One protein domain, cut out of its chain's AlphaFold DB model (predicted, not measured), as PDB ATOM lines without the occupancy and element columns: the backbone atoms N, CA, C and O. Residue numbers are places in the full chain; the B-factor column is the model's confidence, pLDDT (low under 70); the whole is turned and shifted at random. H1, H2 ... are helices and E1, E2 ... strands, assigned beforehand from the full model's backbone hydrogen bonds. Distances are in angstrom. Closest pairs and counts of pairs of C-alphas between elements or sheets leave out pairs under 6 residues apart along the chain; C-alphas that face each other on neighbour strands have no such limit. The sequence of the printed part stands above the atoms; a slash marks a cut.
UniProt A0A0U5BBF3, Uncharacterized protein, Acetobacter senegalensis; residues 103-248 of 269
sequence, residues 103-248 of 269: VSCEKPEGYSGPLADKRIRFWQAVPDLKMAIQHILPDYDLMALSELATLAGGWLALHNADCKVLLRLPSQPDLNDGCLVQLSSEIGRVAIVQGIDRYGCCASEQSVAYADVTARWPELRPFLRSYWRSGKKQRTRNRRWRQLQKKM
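This is residues 103 to 248 of the 269 residues of an uncharacterized protein of Acetobacter senegalensis (UniProt A0A0U5BBF3). A strongly twisted five-stranded sheet, E3 to E7, forms the middle of the body, with the hairpin E1 and E2 crossed over one face and helices H3 and H4 over the other. H5 continues from H4 past the body, and its residues 240 to 248 stick out. The printed part has 146 residues with five named helices and seven named strands, in the order E1 E2 H1 H2 E3 E4 E5 E6 E7 H3 H4 H5. The larger sheet, in the order E3 - E4 - E5 - E6 - E7, and the pair E1 - E2 are antiparallel, and the class is mixed. The whole is compact, with a radius of gyration of the C-alphas of 16.7 A, but elongated, spanning 53 by 33 by 28 A.

E1, residues 103 to 106, and E2, residues 119 to 124, form an antiparallel hairpin, with N 105 and O 120 2.7 A apart. H1, residues 129 to 136, touches no helix. H2, residues 142 to 147, only grazes the larger sheet, with residues 142 to 146. E3, residues 155 to 159, E4, 164 to 168, E5, 178 to 184, E6, 189 to 196, and E7, 206 to 208, form a meander, each strand the antiparallel neighbour of the one before. Backbone pairs within hydrogen-bond range include N 156 and O 167, 2.7 A, N 166 and O 181, 2.9 A, N 180 and O 193, 2.9 A, and N 192 and O 206, 2.9 A. The two sheets make a sandwich, face to face, with strands at 79 degrees; the closest C-alphas of E1 and E3, Cys 105 and His 159, are 5.4 A apart. H3, residues 210 to 216, and H4, residues 218 to 230, are on the same face of the larger sheet, making two layers with it. H3 lies over E6 and H4 over E4 and E5, at heights of 9.9 A and 9.5 A. H5, residues 232 to 248, meets H4 only through their link. Every O i to N i+4 pair is within hydrogen-bond range in H1, H3 and H5; H4 has 7 of 9, and H2 0 of 2, with 2 of 3 O i to N i+3 pairs.

E1 begins at C-alpha 103, (5.541, 23.526, -7.332). E5 is 20.2 A long, E6 20.4 A, H4 19.8 A and H5 24.4 A. H5 ends at C-alpha 248, (15.231, 23.280, 25.937).

The farthest C-alphas, Asp 174 and Met 248, are 54.4 A apart. The printed part has no cut, and the link E1 to E2 is long. Residues 114, 116 and 117 have pLDDT under 70.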
ATOM      1  N   VAL A 103       6.253  24.759  -7.690       88.31
ATOM      2  CA  VAL A 103       5.541  23.526  -7.332       88.31
ATOM      3  C   VAL A 103       5.666  22.495  -8.460       88.31
ATOM      4  O   VAL A 103       5.328  22.796  -9.602       88.31
ATOM      5  N   SER A 104       6.016  21.252  -8.117       88.88
ATOM      6  CA  SER A 104       5.817  20.052  -8.950       88.88
ATOM      7  C   SER A 104       4.621  19.247  -8.457       88.88
ATOM      8  O   SER A 104       4.443  19.074  -7.256       88.88
ATOM      9  N   CYS A 105       3.811  18.686  -9.339       90.62
ATOM     10  CA  CYS A 105       2.757  17.733  -9.005       90.62
ATOM     11  C   CYS A 105       2.909  16.478  -9.858       90.62
ATOM     12  O   CYS A 105       3.295  16.547 -11.020       90.62
ATOM     13  N   GLU A 106       2.551  15.327  -9.309       86.88
ATOM     14  CA  GLU A 106       2.389  14.113 -10.094       86.88
ATOM     15  C   GLU A 106       1.239  14.278 -11.088       86.88
ATOM     16  O   GLU A 106       0.219  14.924 -10.812       86.88
ATOM     17  N   LYS A 107       1.412  13.668 -12.258       84.12
ATOM     18  CA  LYS A 107       0.352  13.556 -13.252       84.12
ATOM     19  C   LYS A 107      -0.859  12.817 -12.651       84.12
ATOM     20  O   LYS A 107      -0.663  11.785 -12.007       84.12
ATOM     21  N   PRO A 108      -2.100  13.301 -12.861       83.94
ATOM     22  CA  PRO A 108      -3.295  12.620 -12.371       83.94
ATOM     23  C   PRO A 108      -3.369  11.168 -12.850       83.94
ATOM     24  O   PRO A 108      -3.074  10.876 -14.013       83.94
ATOM     25  N   GLU A 109      -3.790  10.263 -11.963       76.56
ATOM     26  CA  GLU A 109      -4.001   8.856 -12.309       76.56
ATOM     27  C   GLU A 109      -4.958   8.725 -13.502       76.56
ATOM     28  O   GLU A 109      -5.986   9.397 -13.577       76.56
ATOM     29  N   GLY A 110      -4.610   7.857 -14.456       73.88
ATOM     30  CA  GLY A 110      -5.421   7.608 -15.650       73.88
ATOM     31  C   GLY A 110      -5.315   8.669 -16.752       73.88
ATOM     32  O   GLY A 110      -5.813   8.428 -17.850       73.88
ATOM     33  N   TYR A 111      -4.634   9.801 -16.532       80.75
ATOM     34  CA  TYR A 111      -4.348  10.732 -17.623       80.75
ATOM     35  C   TYR A 111      -3.305  10.112 -18.566       80.75
ATOM     36  O   TYR A 111      -2.216   9.731 -18.142       80.75
ATOM     37  N   SER A 112      -3.607  10.024 -19.860       73.56
ATOM     38  CA  SER A 112      -2.685   9.524 -20.895       73.56
ATOM     39  C   SER A 112      -2.236  10.609 -21.874       73.56
ATOM     40  O   SER A 112      -1.498  10.309 -22.805       73.56
ATOM     41  N   GLY A 113      -2.655  11.861 -21.666       72.25
ATOM     42  CA  GLY A 113      -2.337  12.957 -22.579       72.25
ATOM     43  C   GLY A 113      -0.854  13.360 -22.576       72.25
ATOM     44  O   GLY A 113      -0.087  12.901 -21.717       72.25
ATOM     45  N   PRO A 114      -0.458  14.233 -23.517       68.69
ATOM     46  CA  PRO A 114       0.909  14.372 -24.031       68.69
ATOM     47  C   PRO A 114       1.887  15.127 -23.120       68.69
ATOM     48  O   PRO A 114       2.929  15.568 -23.587       68.69
ATOM     49  N   LEU A 115       1.600  15.272 -21.821       73.69
ATOM     50  CA  LEU A 115       2.560  15.883 -20.896       73.69
ATOM     51  C   LEU A 115       3.856  15.057 -20.886       73.69
ATOM     52  O   LEU A 115       3.869  13.928 -20.390       73.69
ATOM     53  N   ALA A 116       4.904  15.631 -21.486       61.75
ATOM     54  CA  ALA A 116       6.180  14.976 -21.763       61.75
ATOM     55  C   ALA A 116       6.928  14.582 -20.484       61.75
ATOM     56  O   ALA A 116       7.500  13.495 -20.394       61.75
ATOM     57  N   ASP A 117       6.879  15.446 -19.472       66.12
ATOM     58  CA  ASP A 117       7.358  15.132 -18.138       66.12
ATOM     59  C   ASP A 117       6.216  14.456 -17.366       66.12
ATOM     60  O   ASP A 117       5.071  14.910 -17.394       66.12
ATOM     61  N   LYS A 118       6.492  13.368 -16.638       72.00
ATOM     62  CA  LYS A 118       5.480  12.649 -15.829       72.00
ATOM     63  C   LYS A 118       4.931  13.505 -14.666       72.00
ATOM     64  O   LYS A 118       4.206  12.992 -13.809       72.00
ATOM     65  N   ARG A 119       5.291  14.789 -14.623       85.81
ATOM     66  CA  ARG A 119       4.948  15.792 -13.624       85.81
ATOM     67  C   ARG A 119       4.363  17.043 -14.281       85.81
ATOM     68  O   ARG A 119       4.719  17.424 -15.391       85.81
ATOM     69  N   ILE A 120       3.479  17.697 -13.543       90.69
ATOM     70  CA  ILE A 120       2.975  19.042 -13.808       90.69
ATOM     71  C   ILE A 120       3.836  20.011 -13.001       90.69
ATOM     72  O   ILE A 120       3.926  19.868 -11.785       90.69
ATOM     73  N   ARG A 121       4.441  20.997 -13.651       90.88
ATOM     74  CA  ARG A 121       5.347  21.970 -13.036       90.88
ATOM     75  C   ARG A 121       4.797  23.388 -13.141       90.88
ATOM     76  O   ARG A 121       4.107  23.741 -14.101       90.88
ATOM     77  N   PHE A 122       5.106  24.192 -12.133       92.94
ATOM     78  CA  PHE A 122       4.783  25.613 -12.080       92.94
ATOM     79  C   PHE A 122       6.059  26.393 -11.819       92.94
ATOM     80  O   PHE A 122       6.766  26.109 -10.853       92.94
ATOM     81  N   TRP A 123       6.337  27.379 -12.661       93.19
ATOM     82  CA  TRP A 123       7.598  28.111 -12.661       93.19
ATOM     83  C   TRP A 123       7.380  29.565 -12.289       93.19
ATOM     84  O   TRP A 123       6.373  30.175 -12.668       93.19
ATOM     85  N   GLN A 124       8.355  30.137 -11.594       93.25
ATOM     86  CA  GLN A 124       8.374  31.567 -11.347       93.25
ATOM     87  C   GLN A 124       8.568  32.325 -12.660       93.25
ATOM     88  O   GLN A 124       9.502  32.059 -13.409       93.25
ATOM     89  N   ALA A 125       7.701  33.301 -12.916       91.62
ATOM     90  CA  ALA A 125       7.782  34.142 -14.098       91.62
ATOM     91  C   ALA A 125       9.106  34.925 -14.144       91.62
ATOM     92  O   ALA A 125       9.362  35.790 -13.303       91.62
ATOM     93  N   VAL A 126       9.911  34.640 -15.167       90.19
ATOM     94  CA  VAL A 126      11.174  35.312 -15.495       90.19
ATOM     95  C   VAL A 126      11.248  35.562 -17.012       90.19
ATOM     96  O   VAL A 126      10.477  34.951 -17.765       90.19
ATOM     97  N   PRO A 127      12.118  36.473 -17.491       90.94
ATOM     98  CA  PRO A 127      12.333  36.675 -18.925       90.94
ATOM     99  C   PRO A 127      12.686  35.370 -19.652       90.94
ATOM    100  O   PRO A 127      13.312  34.488 -19.078       90.94
ATOM    101  N   ASP A 128      12.253  35.248 -20.907       90.88
ATOM    102  CA  ASP A 128      12.521  34.117 -21.814       90.88
ATOM    103  C   ASP A 128      12.031  32.725 -21.370       90.88
ATOM    104  O   ASP A 128      12.136  31.767 -22.136       90.88
ATOM    105  N   LEU A 129      11.385  32.613 -20.205       91.56
ATOM    106  CA  LEU A 129      10.885  31.350 -19.657       91.56
ATOM    107  C   LEU A 129      10.018  30.560 -20.642       91.56
ATOM    108  O   LEU A 129      10.193  29.355 -20.784       91.56
ATOM    109  N   LYS A 130       9.095  31.224 -21.350       90.44
ATOM    110  CA  LYS A 130       8.213  30.547 -22.321       90.44
ATOM    111  C   LYS A 130       9.009  29.897 -23.448       90.44
ATOM    112  O   LYS A 130       8.743  28.753 -23.799       90.44
ATOM    113  N   MET A 131       9.994  30.621 -23.979       91.56
ATOM    114  CA  MET A 131      10.869  30.127 -25.040       91.56
ATOM    115  C   MET A 131      11.723  28.966 -24.528       91.56
ATOM    116  O   MET A 131      11.836  27.945 -25.200       91.56
ATOM    117  N   ALA A 132      12.254  29.091 -23.307       91.50
ATOM    118  CA  ALA A 132      13.005  28.025 -22.664       91.50
ATOM    119  C   ALA A 132      12.150  26.757 -22.505       91.50
ATOM    120  O   ALA A 132      12.563  25.711 -23.000       91.50
ATOM    121  N   ILE A 133      10.947  26.854 -21.915       89.69
ATOM    122  CA  ILE A 133      10.013  25.725 -21.730       89.69
ATOM    123  C   ILE A 133       9.687  25.067 -23.068       89.69
ATOM    124  O   ILE A 133       9.829  23.857 -23.184       89.69
ATOM    125  N   GLN A 134       9.313  25.837 -24.092       88.69
ATOM    126  CA  GLN A 134       8.987  25.286 -25.412       88.69
ATOM    127  C   GLN A 134      10.177  24.567 -26.066       88.69
ATOM    128  O   GLN A 134       9.984  23.608 -26.807       88.69
ATOM    129  N   HIS A 135      11.411  24.994 -25.796       86.44
ATOM    130  CA  HIS A 135      12.603  24.326 -26.318       86.44
ATOM    131  C   HIS A 135      13.008  23.065 -25.545       86.44
ATOM    132  O   HIS A 135      13.593  22.156 -26.142       86.44
ATOM    133  N   ILE A 136      12.760  23.002 -24.232       84.19
ATOM    134  CA  ILE A 136      13.106  21.822 -23.416       84.19
ATOM    135  C   ILE A 136      11.965  20.803 -23.334       84.19
ATOM    136  O   ILE A 136      12.215  19.608 -23.216       84.19
ATOM    137  N   LEU A 137      10.723  21.274 -23.405       86.69
ATOM    138  CA  LEU A 137       9.487  20.523 -23.227       86.69
ATOM    139  C   LEU A 137       8.437  21.022 -24.246       86.69
ATOM    140  O   LEU A 137       7.446  21.645 -23.858       86.69
ATOM    141  N   PRO A 138       8.638  20.772 -25.554       85.88
ATOM    142  CA  PRO A 138       7.789  21.319 -26.618       85.88
ATOM    143  C   PRO A 138       6.312  20.920 -26.505       85.88
ATOM    144  O   PRO A 138       5.439  21.702 -26.873       85.88
ATOM    145  N   ASP A 139       6.034  19.744 -25.940       87.31
ATOM    146  CA  ASP A 139       4.675  19.215 -25.773       87.31
ATOM    147  C   ASP A 139       4.036  19.589 -24.423       87.31
ATOM    148  O   ASP A 139       2.946  19.119 -24.084       87.31
ATOM    149  N   TYR A 140       4.708  20.406 -23.604       89.62
ATOM    150  CA  TYR A 140       4.176  20.800 -22.306       89.62
ATOM    151  C   TYR A 140       3.071  21.848 -22.446       89.62
ATOM    152  O   TYR A 140       3.314  23.002 -22.803       89.62
ATOM    153  N   ASP A 141       1.851  21.449 -22.095       90.94
ATOM    154  CA  ASP A 141       0.684  22.321 -22.091       90.94
ATOM    155  C   ASP A 141      -0.308  21.914 -20.996       90.94
ATOM    156  O   ASP A 141      -0.901  20.831 -21.030       90.94
ATOM    157  N   LEU A 142      -0.531  22.805 -20.028       92.56
ATOM    158  CA  LEU A 142      -1.511  22.601 -18.962       92.56
ATOM    159  C   LEU A 142      -2.941  22.523 -19.494       92.56
ATOM    160  O   LEU A 142      -3.784  21.881 -18.866       92.56
ATOM    161  N   MET A 143      -3.233  23.137 -20.644       92.75
ATOM    162  CA  MET A 143      -4.583  23.120 -21.217       92.75
ATOM    163  C   MET A 143      -5.017  21.716 -21.639       92.75
ATOM    164  O   MET A 143      -6.218  21.442 -21.701       92.75
ATOM    165  N   ALA A 144      -4.070  20.795 -21.829       90.50
ATOM    166  CA  ALA A 144      -4.359  19.388 -22.085       90.50
ATOM    167  C   ALA A 144      -5.059  18.690 -20.894       90.50
ATOM    168  O   ALA A 144      -5.671  17.638 -21.058       90.50
ATOM    169  N   LEU A 145      -5.039  19.292 -19.698       91.00
ATOM    170  CA  LEU A 145      -5.759  18.806 -18.514       91.00
ATOM    171  C   LEU A 145      -7.245  19.205 -18.488       91.00
ATOM    172  O   LEU A 145      -7.957  18.812 -17.564       91.00
ATOM    173  N   SER A 146      -7.723  19.993 -19.455       90.06
ATOM    174  CA  SER A 146      -9.097  20.525 -19.475       90.06
ATOM    175  C   SER A 146     -10.187  19.452 -19.575       90.06
ATOM    176  O   SER A 146     -11.315  19.691 -19.149       90.06
ATOM    177  N   GLU A 147      -9.852  18.263 -20.079       86.94
ATOM    178  CA  GLU A 147     -10.779  17.130 -20.204       86.94
ATOM    179  C   GLU A 147     -10.940  16.326 -18.902       86.94
ATOM    180  O   GLU A 147     -11.798  15.445 -18.809       86.94
ATOM    181  N   LEU A 148     -10.122  16.602 -17.881       88.69
ATOM    182  CA  LEU A 148     -10.189  15.889 -16.610       88.69
ATOM    183  C   LEU A 148     -11.403  16.314 -15.780       88.69
ATOM    184  O   LEU A 148     -11.840  17.464 -15.792       88.69
ATOM    185  N   ALA A 149     -11.917  15.375 -14.981       87.94
ATOM    186  CA  ALA A 149     -13.017  15.646 -14.068       87.94
ATOM    187  C   ALA A 149     -12.629  16.719 -13.035       87.94
ATOM    188  O   ALA A 149     -11.684  16.555 -12.259       87.94
ATOM    189  N   THR A 150     -13.400  17.805 -12.994       91.00
ATOM    190  CA  THR A 150     -13.188  18.916 -12.064       91.00
ATOM    191  C   THR A 150     -14.104  18.832 -10.847       91.00
ATOM    192  O   THR A 150     -15.246  18.379 -10.918       91.00
ATOM    193  N   LEU A 151     -13.636  19.379  -9.733       90.12
ATOM    194  CA  LEU A 151     -14.457  19.746  -8.585       90.12
ATOM    195  C   LEU A 151     -15.326  20.978  -8.904       90.12
ATOM    196  O   LEU A 151     -15.174  21.635  -9.937       90.12
ATOM    197  N   ALA A 152     -16.222  21.326  -7.975       88.00
ATOM    198  CA  ALA A 152     -17.043  22.535  -8.066       88.00
ATOM    199  C   ALA A 152     -16.177  23.776  -8.326       88.00
ATOM    200  O   ALA A 152     -15.166  23.949  -7.655       88.00
ATOM    201  N   GLY A 153     -16.581  24.629  -9.274       86.50
ATOM    202  CA  GLY A 153     -15.825  25.828  -9.663       86.50
ATOM    203  C   GLY A 153     -14.680  25.581 -10.655       86.50
ATOM    204  O   GLY A 153     -13.879  26.488 -10.871       86.50
ATOM    205  N   GLY A 154     -14.591  24.383 -11.250       91.81
ATOM    206  CA  GLY A 154     -13.580  24.051 -12.263       91.81
ATOM    207  C   GLY A 154     -12.204  23.718 -11.680       91.81
ATOM    208  O   GLY A 154     -11.194  23.837 -12.367       91.81
ATOM    209  N   TRP A 155     -12.146  23.335 -10.402       94.94
ATOM    210  CA  TRP A 155     -10.889  23.031  -9.722       94.94
ATOM    211  C   TRP A 155     -10.463  21.580  -9.952       94.94
ATOM    212  O   TRP A 155     -11.193  20.646  -9.633       94.94
ATOM    213  N   LEU A 156      -9.249  21.379 -10.437       93.62
ATOM    214  CA  LEU A 156      -8.566  20.097 -10.521       93.62
ATOM    215  C   LEU A 156      -7.822  19.817  -9.216       93.62
ATOM    216  O   LEU A 156      -7.095  20.665  -8.700       93.62
ATOM    217  N   ALA A 157      -7.988  18.611  -8.681       91.44
ATOM    218  CA  ALA A 157      -7.199  18.149  -7.549       91.44
ATOM    219  C   ALA A 157      -5.926  17.472  -8.059       91.44
ATOM    220  O   ALA A 157      -5.994  16.439  -8.719       91.44
ATOM    221  N   LEU A 158      -4.775  18.047  -7.723       90.88
ATOM    222  CA  LEU A 158      -3.459  17.509  -8.041       90.88
ATOM    223  C   LEU A 158      -2.773  16.976  -6.780       90.88
ATOM    224  O   LEU A 158      -3.069  17.389  -5.647       90.88
ATOM    225  N   HIS A 159      -1.838  16.051  -6.984       80.00
ATOM    226  CA  HIS A 159      -1.060  15.462  -5.906       80.00
ATOM    227  C   HIS A 159       0.404  15.883  -5.987       80.00
ATOM    228  O   HIS A 159       1.048  15.742  -7.015       80.00
ATOM    229  N   ASN A 160       0.932  16.369  -4.870       83.19
ATOM    230  CA  ASN A 160       2.358  16.481  -4.598       83.19
ATOM    231  C   ASN A 160       2.637  15.694  -3.298       83.19
ATOM    232  O   ASN A 160       1.735  15.558  -2.458       83.19
ATOM    233  N   ALA A 161       3.851  15.156  -3.143       72.62
ATOM    234  CA  ALA A 161       4.272  14.384  -1.972       72.62
ATOM    235  C   ALA A 161       4.044  15.124  -0.635       72.62
ATOM    236  O   ALA A 161       3.598  14.525   0.344       72.62
ATOM    237  N   ASP A 162       4.255  16.441  -0.613       74.12
ATOM    238  CA  ASP A 162       4.257  17.268   0.599       74.12
ATOM    239  C   ASP A 162       2.962  18.063   0.810       74.12
ATOM    240  O   ASP A 162       2.681  18.581   1.903       74.12
ATOM    241  N   CYS A 163       2.152  18.220  -0.238       81.69
ATOM    242  CA  CYS A 163       0.992  19.099  -0.199       81.69
ATOM    243  C   CYS A 163      -0.156  18.646  -1.105       81.69
ATOM    244  O   CYS A 163      -0.007  17.885  -2.060       81.69
ATOM    245  N   LYS A 164      -1.353  19.136  -0.779       88.62
ATOM    246  CA  LYS A 164      -2.512  19.028  -1.666       88.62
ATOM    247  C   LYS A 164      -2.615  20.305  -2.479       88.62
ATOM    248  O   LYS A 164      -2.606  21.390  -1.897       88.62
ATOM    249  N   VAL A 165      -2.711  20.158  -3.794       93.00
ATOM    250  CA  VAL A 165      -2.770  21.273  -4.737       93.00
ATOM    251  C   VAL A 165      -4.129  21.240  -5.417       93.00
ATOM    252  O   VAL A 165      -4.572  20.204  -5.907       93.00
ATOM    253  N   LEU A 166      -4.823  22.370  -5.396       94.62
ATOM    254  CA  LEU A 166      -6.053  22.580  -6.145       94.62
ATOM    255  C   LEU A 166      -5.727  23.580  -7.244       94.62
ATOM    256  O   LEU A 166      -5.405  24.721  -6.934       94.62
ATOM    257  N   LEU A 167      -5.775  23.150  -8.498       96.12
ATOM    258  CA  LEU A 167      -5.482  23.969  -9.669       96.12
ATOM    259  C   LEU A 167      -6.786  24.380 -10.342       96.12
ATOM    260  O   LEU A 167      -7.645  23.546 -10.589       96.12
ATOM    261  N   ARG A 168      -6.913  25.643 -10.713       96.44
ATOM    262  CA  ARG A 168      -7.874  26.091 -11.713       96.44
ATOM    263  C   ARG A 168      -7.081  26.530 -12.936       96.44
ATOM    264  O   ARG A 168      -6.232  27.417 -12.823       96.44
ATOM    265  N   LEU A 169      -7.335  25.872 -14.063       96.69
ATOM    266  CA  LEU A 169      -6.672  26.171 -15.330       96.69
ATOM    267  C   LEU A 169      -6.961  27.614 -15.778       96.69
ATOM    268  O   LEU A 169      -7.963  28.195 -15.337       96.69
ATOM    269  N   PRO A 170      -6.111  28.183 -16.650       96.69
ATOM    270  CA  PRO A 170      -6.461  29.389 -17.389       96.69
ATOM    271  C   PRO A 170      -7.824  29.232 -18.068       96.69
ATOM    272  O   PRO A 170      -8.159  28.149 -18.558       96.69
ATOM    273  N   SER A 171      -8.621  30.299 -18.107       94.62
ATOM    274  CA  SER A 171      -9.944  30.244 -18.745       94.62
ATOM    275  C   SER A 171      -9.851  30.104 -20.266       94.62
ATOM    276  O   SER A 171     -10.757  29.553 -20.892       94.62
ATOM    277  N   GLN A 172      -8.745  30.566 -20.854       94.56
ATOM    278  CA  GLN A 172      -8.385  30.386 -22.259       94.56
ATOM    279  C   GLN A 172      -6.870  30.155 -22.385       94.56
ATOM    280  O   GLN A 172      -6.123  30.640 -21.534       94.56
ATOM    281  N   PRO A 173      -6.393  29.480 -23.449       92.62
ATOM    282  CA  PRO A 173      -4.971  29.156 -23.609       92.62
ATOM    283  C   PRO A 173      -4.025  30.363 -23.575       92.62
ATOM    284  O   PRO A 173      -2.909  30.252 -23.075       92.62
ATOM    285  N   ASP A 174      -4.468  31.513 -24.085       93.25
ATOM    286  CA  ASP A 174      -3.631  32.713 -24.203       93.25
ATOM    287  C   ASP A 174      -3.716  33.637 -22.977       93.25
ATOM    288  O   ASP A 174      -3.034  34.662 -22.916       93.25
ATOM    289  N   LEU A 175      -4.540  33.281 -21.986       94.75
ATOM    290  CA  LEU A 175      -4.702  34.041 -20.751       94.75
ATOM    291  C   LEU A 175      -3.791  33.509 -19.641       94.75
ATOM    292  O   LEU A 175      -3.396  32.346 -19.603       94.75
ATOM    293  N   ASN A 176      -3.474  34.397 -18.704       95.12
ATOM    294  CA  ASN A 176      -2.694  34.125 -17.501       95.12
ATOM    295  C   ASN A 176      -3.555  34.313 -16.241       95.12
ATOM    296  O   ASN A 176      -3.133  34.921 -15.262       95.12
ATOM    297  N   ASP A 177      -4.800  33.843 -16.273       96.25
ATOM    298  CA  ASP A 177      -5.770  33.981 -15.179       96.25
ATOM    299  C   ASP A 177      -5.960  32.688 -14.365       96.25
ATOM    300  O   ASP A 177      -6.782  32.636 -13.437       96.25
ATOM    301  N   GLY A 178      -5.164  31.660 -14.671       97.25
ATOM    302  CA  GLY A 178      -5.094  30.439 -13.890       97.25
ATOM    303  C   GLY A 178      -4.568  30.706 -12.478       97.25
ATOM    304  O   GLY A 178      -3.862  31.684 -12.192       97.25
ATOM    305  N   CYS A 179      -4.921  29.819 -11.556       96.88
ATOM    306  CA  CYS A 179      -4.476  29.916 -10.172       96.88
ATOM    307  C   CYS A 179      -4.452  28.551  -9.500       96.88
ATOM    308  O   CYS A 179      -5.256  27.681  -9.824       96.88
ATOM    309  N   LEU A 180      -3.592  28.389  -8.500       95.88
ATOM    310  CA  LEU A 180      -3.613  27.220  -7.631       95.88
ATOM    311  C   LEU A 180      -3.661  27.618  -6.159       95.88
ATOM    312  O   LEU A 180      -3.222  28.699  -5.758       95.88
ATOM    313  N   VAL A 181      -4.206  26.712  -5.357       95.44
ATOM    314  CA  VAL A 181      -4.191  26.751  -3.898       95.44
ATOM    315  C   VAL A 181      -3.409  25.545  -3.407       95.44
ATOM    316  O   VAL A 181      -3.786  24.402  -3.669       95.44
ATOM    317  N   GLN A 182      -2.347  25.797  -2.651       93.19
ATOM    318  CA  GLN A 182      -1.524  24.768  -2.033       93.19
ATOM    319  C   GLN A 182      -1.834  24.665  -0.542       93.19
ATOM    320  O   GLN A 182      -1.910  25.664   0.178       93.19
ATOM    321  N   LEU A 183      -1.989  23.433  -0.062       90.94
ATOM    322  CA  LEU A 183      -2.259  23.132   1.334       90.94
ATOM    323  C   LEU A 183      -1.250  22.127   1.886       90.94
ATOM    324  O   LEU A 183      -1.358  20.917   1.666       90.94
ATOM    325  N   SER A 184      -0.328  22.621   2.708       89.06
ATOM    326  CA  SER A 184       0.601  21.790   3.478       89.06
ATOM    327  C   SER A 184      -0.017  21.496   4.842       89.06
ATOM    328  O   SER A 184       0.249  22.162   5.852       89.06
ATOM    329  N   SER A 185      -0.910  20.505   4.870       81.00
ATOM    330  CA  SER A 185      -1.731  20.209   6.049       81.00
ATOM    331  C   SER A 185      -0.898  19.870   7.294       81.00
ATOM    332  O   SER A 185      -1.323  20.174   8.407       81.00
ATOM    333  N   GLU A 186       0.302  19.312   7.150       79.88
ATOM    334  CA  GLU A 186       1.158  18.898   8.272       79.88
ATOM    335  C   GLU A 186       1.799  20.051   9.045       79.88
ATOM    336  O   GLU A 186       2.066  19.938  10.247       79.88
ATOM    337  N   ILE A 187       2.026  21.171   8.360       82.12
ATOM    338  CA  ILE A 187       2.603  22.395   8.928       82.12
ATOM    339  C   ILE A 187       1.565  23.508   9.077       82.12
ATOM    340  O   ILE A 187       1.820  24.494   9.762       82.12
ATOM    341  N   GLY A 188       0.372  23.317   8.511       82.62
ATOM    342  CA  GLY A 188      -0.734  24.261   8.603       82.62
ATOM    343  C   GLY A 188      -0.543  25.515   7.751       82.62
ATOM    344  O   GLY A 188      -1.027  26.574   8.141       82.62
ATOM    345  N   ARG A 189       0.167  25.395   6.625       89.31
ATOM    346  CA  ARG A 189       0.381  26.477   5.656       89.31
ATOM    347  C   ARG A 189      -0.633  26.355   4.527       89.31
ATOM    348  O   ARG A 189      -0.893  25.247   4.052       89.31
ATOM    349  N   VAL A 190      -1.179  27.493   4.117       92.62
ATOM    350  CA  VAL A 190      -1.977  27.628   2.901       92.62
ATOM    351  C   VAL A 190      -1.322  28.693   2.047       92.62
ATOM    352  O   VAL A 190      -0.902  29.725   2.576       92.62
ATOM    353  N   ALA A 191      -1.234  28.440   0.752       94.44
ATOM    354  CA  ALA A 191      -0.681  29.392  -0.182       94.44
ATOM    355  C   ALA A 191      -1.509  29.481  -1.457       94.44
ATOM    356  O   ALA A 191      -2.203  28.530  -1.826       94.44
ATOM    357  N   ILE A 192      -1.443  30.638  -2.102       96.12
ATOM    358  CA  ILE A 192      -2.046  30.900  -3.403       96.12
ATOM    359  C   ILE A 192      -0.923  31.248  -4.373       96.12
ATOM    360  O   ILE A 192      -0.048  32.051  -4.056       96.12
ATOM    361  N   VAL A 193      -1.000  30.688  -5.573       96.06
ATOM    362  CA  VAL A 193      -0.213  31.121  -6.728       96.06
ATOM    363  C   VAL A 193      -1.202  31.575  -7.797       96.06
ATOM    364  O   VAL A 193      -2.198  30.901  -8.072       96.06
ATOM    365  N   GLN A 194      -0.971  32.764  -8.346       95.81
ATOM    366  CA  GLN A 194      -1.836  33.400  -9.341       95.81
ATOM    367  C   GLN A 194      -1.056  33.674 -10.620       95.81
ATOM    368  O   GLN A 194       0.172  33.587 -10.638       95.81
ATOM    369  N   GLY A 195      -1.771  34.075 -11.667       95.69
ATOM    370  CA  GLY A 195      -1.121  34.479 -12.904       95.69
ATOM    371  C   GLY A 195      -0.665  33.293 -13.747       95.69
ATOM    372  O   GLY A 195       0.262  33.461 -14.526       95.69
ATOM    373  N   ILE A 196      -1.228  32.099 -13.519       97.12
ATOM    374  CA  ILE A 196      -0.786  30.870 -14.181       97.12
ATOM    375  C   ILE A 196      -1.240  30.915 -15.635       97.12
ATOM    376  O   ILE A 196      -2.429  31.110 -15.892       97.12
ATOM    377  N   ASP A 197      -0.310  30.717 -16.564       95.56
ATOM    378  CA  ASP A 197      -0.600  30.517 -17.984       95.56
ATOM    379  C   ASP A 197      -0.538  29.037 -18.402       95.56
ATOM    380  O   ASP A 197      -0.287  28.142 -17.589       95.56
ATOM    381  N   ARG A 198      -0.782  28.757 -19.688       93.62
ATOM    382  CA  ARG A 198      -0.778  27.388 -20.230       93.62
ATOM    383  C   ARG A 198       0.551  26.643 -20.065       93.62
ATOM    384  O   ARG A 198       0.561  25.417 -20.043       93.62
ATOM    385  N   TYR A 199       1.658  27.365 -19.926       92.81
ATOM    386  CA  TYR A 199       2.988  26.803 -19.711       92.81
ATOM    387  C   TYR A 199       3.353  26.811 -18.234       92.81
ATOM    388  O   TYR A 199       4.530  26.785 -17.934       92.81
ATOM    389  N   GLY A 200       2.394  26.923 -17.306       93.50
ATOM    390  CA  GLY A 200       2.656  26.916 -15.865       93.50
ATOM    391  C   GLY A 200       3.491  28.094 -15.350       93.50
ATOM    392  O   GLY A 200       3.902  28.071 -14.190       93.50
ATOM    393  N   CYS A 201       3.749  29.112 -16.174       94.56
ATOM    394  CA  CYS A 201       4.438  30.327 -15.752       94.56
ATOM    395  C   CYS A 201       3.506  31.124 -14.844       94.56
ATOM    396  O   CYS A 201       2.335  31.316 -15.175       94.56
ATOM    397  N   CYS A 202       4.000  31.550 -13.683       95.25
ATOM    398  CA  CYS A 202       3.158  32.152 -12.659       95.25
ATOM    399  C   CYS A 202       3.910  33.102 -11.722       95.25
ATOM    400  O   CYS A 202       5.140  33.170 -11.698       95.25
ATOM    401  N   ALA A 203       3.150  33.876 -10.946       92.94
ATOM    402  CA  ALA A 203       3.713  34.742  -9.918       92.94
ATOM    403  C   ALA A 203       4.242  33.930  -8.723       92.94
ATOM    404  O   ALA A 203       3.872  32.777  -8.515       92.94
ATOM    405  N   SER A 204       5.070  34.566  -7.894       90.88
ATOM    406  CA  SER A 204       5.578  33.953  -6.667       90.88
ATOM    407  C   SER A 204       4.457  33.503  -5.726       90.88
ATOM    408  O   SER A 204       3.389  34.116  -5.640       90.88
ATOM    409  N   GLU A 205       4.745  32.448  -4.969       92.25
ATOM    410  CA  GLU A 205       3.835  31.888  -3.978       92.25
ATOM    411  C   GLU A 205       3.497  32.892  -2.864       92.25
ATOM    412  O   GLU A 205       4.380  33.517  -2.269       92.25
ATOM    413  N   GLN A 206       2.207  33.029  -2.551       94.38
ATOM    414  CA  GLN A 206       1.713  33.909  -1.496       94.38
ATOM    415  C   GLN A 206       1.123  33.096  -0.348       94.38
ATOM    416  O   GLN A 206       0.059  32.487  -0.480       94.38
ATOM    417  N   SER A 207       1.778  33.130   0.814       94.81
ATOM    418  CA  SER A 207       1.236  32.544   2.042       94.81
ATOM    419  C   SER A 207       0.030  33.349   2.531       94.81
ATOM    420  O   SER A 207       0.134  34.553   2.757       94.81
ATOM    421  N   VAL A 208      -1.092  32.674   2.773       95.25
ATOM    422  CA  VAL A 208      -2.364  33.301   3.177       95.25
ATOM    423  C   VAL A 208      -3.027  32.547   4.325       95.25
ATOM    424  O   VAL A 208      -2.697  31.390   4.613       95.25
ATOM    425  N   ALA A 209      -3.992  33.179   4.999       91.44
ATOM    426  CA  ALA A 209      -4.790  32.465   5.980       91.44
ATOM    427  C   ALA A 209      -5.811  31.554   5.283       91.44
ATOM    428  O   ALA A 209      -6.391  31.884   4.250       91.44
ATOM    429  N   TYR A 210      -6.106  30.414   5.910       89.88
ATOM    430  CA  TYR A 210      -7.158  29.500   5.454       89.88
ATOM    431  C   TYR A 210      -8.509  30.213   5.254       89.88
ATOM    432  O   TYR A 210      -9.245  29.909   4.316       89.88
ATOM    433  N   ALA A 211      -8.844  31.148   6.151       90.38
ATOM    434  CA  ALA A 211     -10.101  31.887   6.106       90.38
ATOM    435  C   ALA A 211     -10.225  32.702   4.811       90.38
ATOM    436  O   ALA A 211     -11.267  32.619   4.163       90.38
ATOM    437  N   ASP A 212      -9.146  33.373   4.403       93.50
ATOM    438  CA  ASP A 212      -9.100  34.223   3.209       93.50
ATOM    439  C   ASP A 212      -9.377  33.409   1.943       93.50
ATOM    440  O   ASP A 212     -10.198  33.799   1.111       93.50
ATOM    441  N   VAL A 213      -8.787  32.213   1.843       93.69
ATOM    442  CA  VAL A 213      -9.045  31.285   0.730       93.69
ATOM    443  C   VAL A 213     -10.519  30.893   0.678       93.69
ATOM    444  O   VAL A 213     -11.142  30.967  -0.375       93.69
ATOM    445  N   THR A 214     -11.109  30.511   1.814       92.44
ATOM    446  CA  THR A 214     -12.521  30.081   1.862       92.44
ATOM    447  C   THR A 214     -13.541  31.218   1.809       92.44
ATOM    448  O   THR A 214     -14.742  30.944   1.723       92.44
ATOM    449  N   ALA A 215     -13.093  32.467   1.928       93.75
ATOM    450  CA  ALA A 215     -13.896  33.653   1.665       93.75
ATOM    451  C   ALA A 215     -13.880  33.980   0.167       93.75
ATOM    452  O   ALA A 215     -14.931  34.262  -0.401       93.75
ATOM    453  N   ARG A 216     -12.707  33.874  -0.475       94.81
ATOM    454  CA  ARG A 216     -12.530  34.102  -1.916       94.81
ATOM    455  C   ARG A 216     -13.159  33.003  -2.777       94.81
ATOM    456  O   ARG A 216     -13.767  33.319  -3.791       94.81
ATOM    457  N   TRP A 217     -13.036  31.746  -2.352       95.50
ATOM    458  CA  TRP A 217     -13.584  30.563  -3.028       95.50
ATOM    459  C   TRP A 217     -14.355  29.684  -2.034       95.50
ATOM    460  O   TRP A 217     -13.817  28.705  -1.492       95.50
ATOM    461  N   PRO A 218     -15.613  30.042  -1.716       94.31
ATOM    462  CA  PRO A 218     -16.438  29.299  -0.767       94.31
ATOM    463  C   PRO A 218     -16.635  27.824  -1.140       94.31
ATOM    464  O   PRO A 218     -16.722  26.972  -0.251       94.31
ATOM    465  N   GLU A 219     -16.656  27.510  -2.434       94.19
ATOM    466  CA  GLU A 219     -16.792  26.165  -2.993       94.19
ATOM    467  C   GLU A 219     -15.644  25.224  -2.598       94.19
ATOM    468  O   GLU A 219     -15.849  24.016  -2.482       94.19
ATOM    469  N   LEU A 220     -14.458  25.761  -2.285       93.00
ATOM    470  CA  LEU A 220     -13.312  24.963  -1.837       93.00
ATOM    471  C   LEU A 220     -13.405  24.534  -0.368       93.00
ATOM    472  O   LEU A 220     -12.669  23.648   0.078       93.00
ATOM    473  N   ARG A 221     -14.308  25.138   0.414       91.38
ATOM    474  CA  ARG A 221     -14.408  24.923   1.866       91.38
ATOM    475  C   ARG A 221     -14.550  23.447   2.271       91.38
ATOM    476  O   ARG A 221     -13.872  23.064   3.229       91.38
ATOM    477  N   PRO A 222     -15.377  22.602   1.621       88.75
ATOM    478  CA  PRO A 222     -15.495  21.189   1.991       88.75
ATOM    479  C   PRO A 222     -14.175  20.426   1.811       88.75
ATOM    480  O   PRO A 222     -13.755  19.697   2.714       88.75
ATOM    481  N   PHE A 223     -13.486  20.661   0.691       86.25
ATOM    482  CA  PHE A 223     -12.225  20.005   0.341       86.25
ATOM    483  C   PHE A 223     -11.097  20.429   1.278       86.25
ATOM    484  O   PHE A 223     -10.472  19.591   1.933       86.25
ATOM    485  N   LEU A 224     -10.909  21.740   1.439       87.31
ATOM    486  CA  LEU A 224      -9.887  22.299   2.319       87.31
ATOM    487  C   LEU A 224     -10.102  21.876   3.778       87.31
ATOM    488  O   LEU A 224      -9.137  21.576   4.481       87.31
ATOM    489  N   ARG A 225     -11.356  21.765   4.240       87.88
ATOM    490  CA  ARG A 225     -11.664  21.280   5.594       87.88
ATOM    491  C   ARG A 225     -11.300  19.810   5.771       87.88
ATOM    492  O   ARG A 225     -10.779  19.449   6.830       87.88
ATOM    493  N   SER A 226     -11.587  18.975   4.773       85.94
ATOM    494  CA  SER A 226     -11.227  17.552   4.779       85.94
ATOM    495  C   SER A 226      -9.708  17.381   4.884       85.94
ATOM    496  O   SER A 226      -9.210  16.770   5.834       85.94
ATOM    497  N   TYR A 227      -8.964  18.052   4.004       83.19
ATOM    498  CA  TYR A 227      -7.502  18.024   3.999       83.19
ATOM    499  C   TYR A 227      -6.878  18.653   5.248       83.19
ATOM    500  O   TYR A 227      -5.902  18.146   5.795       83.19
ATOM    501  N   TRP A 228      -7.451  19.732   5.785       84.44
ATOM    502  CA  TRP A 228      -6.962  20.295   7.041       84.44
ATOM    503  C   TRP A 228      -7.109  19.300   8.193       84.44
ATOM    504  O   TRP A 228      -6.239  19.217   9.065       84.44
ATOM    505  N   ARG A 229      -8.202  18.534   8.235       85.38
ATOM    506  CA  ARG A 229      -8.453  17.560   9.306       85.38
ATOM    507  C   ARG A 229      -7.492  16.376   9.263       85.38
ATOM    508  O   ARG A 229      -7.063  15.965  10.344       85.38
ATOM    509  N   SER A 230      -7.109  15.886   8.084       82.88
ATOM    510  CA  SER A 230      -6.179  14.750   7.966       82.88
ATOM    511  C   SER A 230      -4.823  15.042   8.629       82.88
ATOM    512  O   SER A 230      -4.328  14.225   9.403       82.88
ATOM    513  N   GLY A 231      -4.289  16.261   8.480       80.12
ATOM    514  CA  GLY A 231      -3.018  16.671   9.098       80.12
ATOM    515  C   GLY A 231      -3.066  17.015  10.601       80.12
ATOM    516  O   GLY A 231      -2.040  17.376  11.184       80.12
ATOM    517  N   LYS A 232      -4.229  16.947  11.278       84.00
ATOM    518  CA  LYS A 232      -4.389  17.451  12.667       84.00
ATOM    519  C   LYS A 232      -3.454  16.767  13.669       84.00
ATOM    520  O   LYS A 232      -2.901  17.438  14.549       84.00
ATOM    521  N   LYS A 233      -3.291  15.443  13.558       84.50
ATOM    522  CA  LYS A 233      -2.415  14.663  14.452       84.50
ATOM    523  C   LYS A 233      -0.963  15.138  14.326       84.50
ATOM    524  O   LYS A 233      -0.353  15.486  15.339       84.50
ATOM    525  N   GLN A 234      -0.466  15.256  13.095       82.62
ATOM    526  CA  GLN A 234       0.902  15.686  12.806       82.62
ATOM    527  C   GLN A 234       1.157  17.134  13.247       82.62
ATOM    528  O   GLN A 234       2.115  17.391  13.974       82.62
ATOM    529  N   ARG A 235       0.236  18.068  12.964       86.12
ATOM    530  CA  ARG A 235       0.339  19.456  13.465       86.12
ATOM    531  C   ARG A 235       0.429  19.529  14.987       86.12
ATOM    532  O   ARG A 235       1.213  20.303  15.533       86.12
ATOM    533  N   THR A 236      -0.369  18.722  15.688       84.44
ATOM    534  CA  THR A 236      -0.364  18.682  17.159       84.44
ATOM    535  C   THR A 236       0.983  18.191  17.688       84.44
ATOM    536  O   THR A 236       1.536  18.792  18.612       84.44
ATOM    537  N   ARG A 237       1.540  17.141  17.075       85.31
ATOM    538  CA  ARG A 237       2.882  16.628  17.377       85.31
ATOM    539  C   ARG A 237       3.957  17.689  17.113       85.31
ATOM    540  O   ARG A 237       4.731  17.983  18.020       85.31
ATOM    541  N   ASN A 238       3.946  18.324  15.944       85.31
ATOM    542  CA  ASN A 238       4.899  19.375  15.570       85.31
ATOM    543  C   ASN A 238       4.843  20.572  16.532       85.31
ATOM    544  O   ASN A 238       5.878  21.088  16.953       85.31
ATOM    545  N   ARG A 239       3.640  20.982  16.962       85.31
ATOM    546  CA  ARG A 239       3.468  22.038  17.972       85.31
ATOM    547  C   ARG A 239       4.078  21.650  19.319       85.31
ATOM    548  O   ARG A 239       4.779  22.468  19.911       85.31
ATOM    549  N   ARG A 240       3.833  20.423  19.796       87.56
ATOM    550  CA  ARG A 240       4.436  19.910  21.040       87.56
ATOM    551  C   ARG A 240       5.959  19.881  20.937       87.56
ATOM    552  O   ARG A 240       6.631  20.352  21.847       87.56
ATOM    553  N   TRP A 241       6.494  19.412  19.809       86.25
ATOM    554  CA  TRP A 241       7.934  19.374  19.558       86.25
ATOM    555  C   TRP A 241       8.567  20.771  19.576       86.25
ATOM    556  O   TRP A 241       9.528  20.997  20.305       86.25
ATOM    557  N   ARG A 242       7.972  21.750  18.878       84.94
ATOM    558  CA  ARG A 242       8.434  23.152  18.911       84.94
ATOM    559  C   ARG A 242       8.389  23.745  20.321       84.94
ATOM    560  O   ARG A 242       9.288  24.484  20.708       84.94
ATOM    561  N   GLN A 243       7.355  23.436  21.107       87.94
ATOM    562  CA  GLN A 243       7.272  23.874  22.506       87.94
ATOM    563  C   GLN A 243       8.370  23.244  23.372       87.94
ATOM    564  O   GLN A 243       8.946  23.941  24.207       87.94
ATOM    565  N   LEU A 244       8.684  21.961  23.168       87.31
ATOM    566  CA  LEU A 244       9.796  21.289  23.843       87.31
ATOM    567  C   LEU A 244      11.139  21.908  23.451       87.31
ATOM    568  O   LEU A 244      11.916  22.248  24.335       87.31
ATOM    569  N   GLN A 245      11.382  22.138  22.158       84.81
ATOM    570  CA  GLN A 245      12.597  22.801  21.674       84.81
ATOM    571  C   GLN A 245      12.771  24.193  22.285       84.81
ATOM    572  O   GLN A 245      13.838  24.488  22.810       84.81
ATOM    573  N   LYS A 246      11.714  25.017  22.324       83.69
ATOM    574  CA  LYS A 246      11.758  26.330  22.993       83.69
ATOM    575  C   LYS A 246      12.083  26.216  24.487       83.69
ATOM    576  O   LYS A 246      12.867  27.003  25.002       83.69
ATOM    577  N   LYS A 247      11.517  25.221  25.181       81.94
ATOM    578  CA  LYS A 247      11.823  24.955  26.599       81.94
ATOM    579  C   LYS A 247      13.258  24.469  26.820       81.94
ATOM    580  O   LYS A 247      13.810  24.739  27.880       81.94
ATOM    581  N   MET A 248      13.839  23.739  25.870       77.38
ATOM    582  CA  MET A 248      15.231  23.280  25.937       77.38
ATOM    583  C   MET A 248      16.213  24.407  25.601       77.38
ATOM    584  O   MET A 248      17.196  24.565  26.309       77.38
TER     585      MET A 248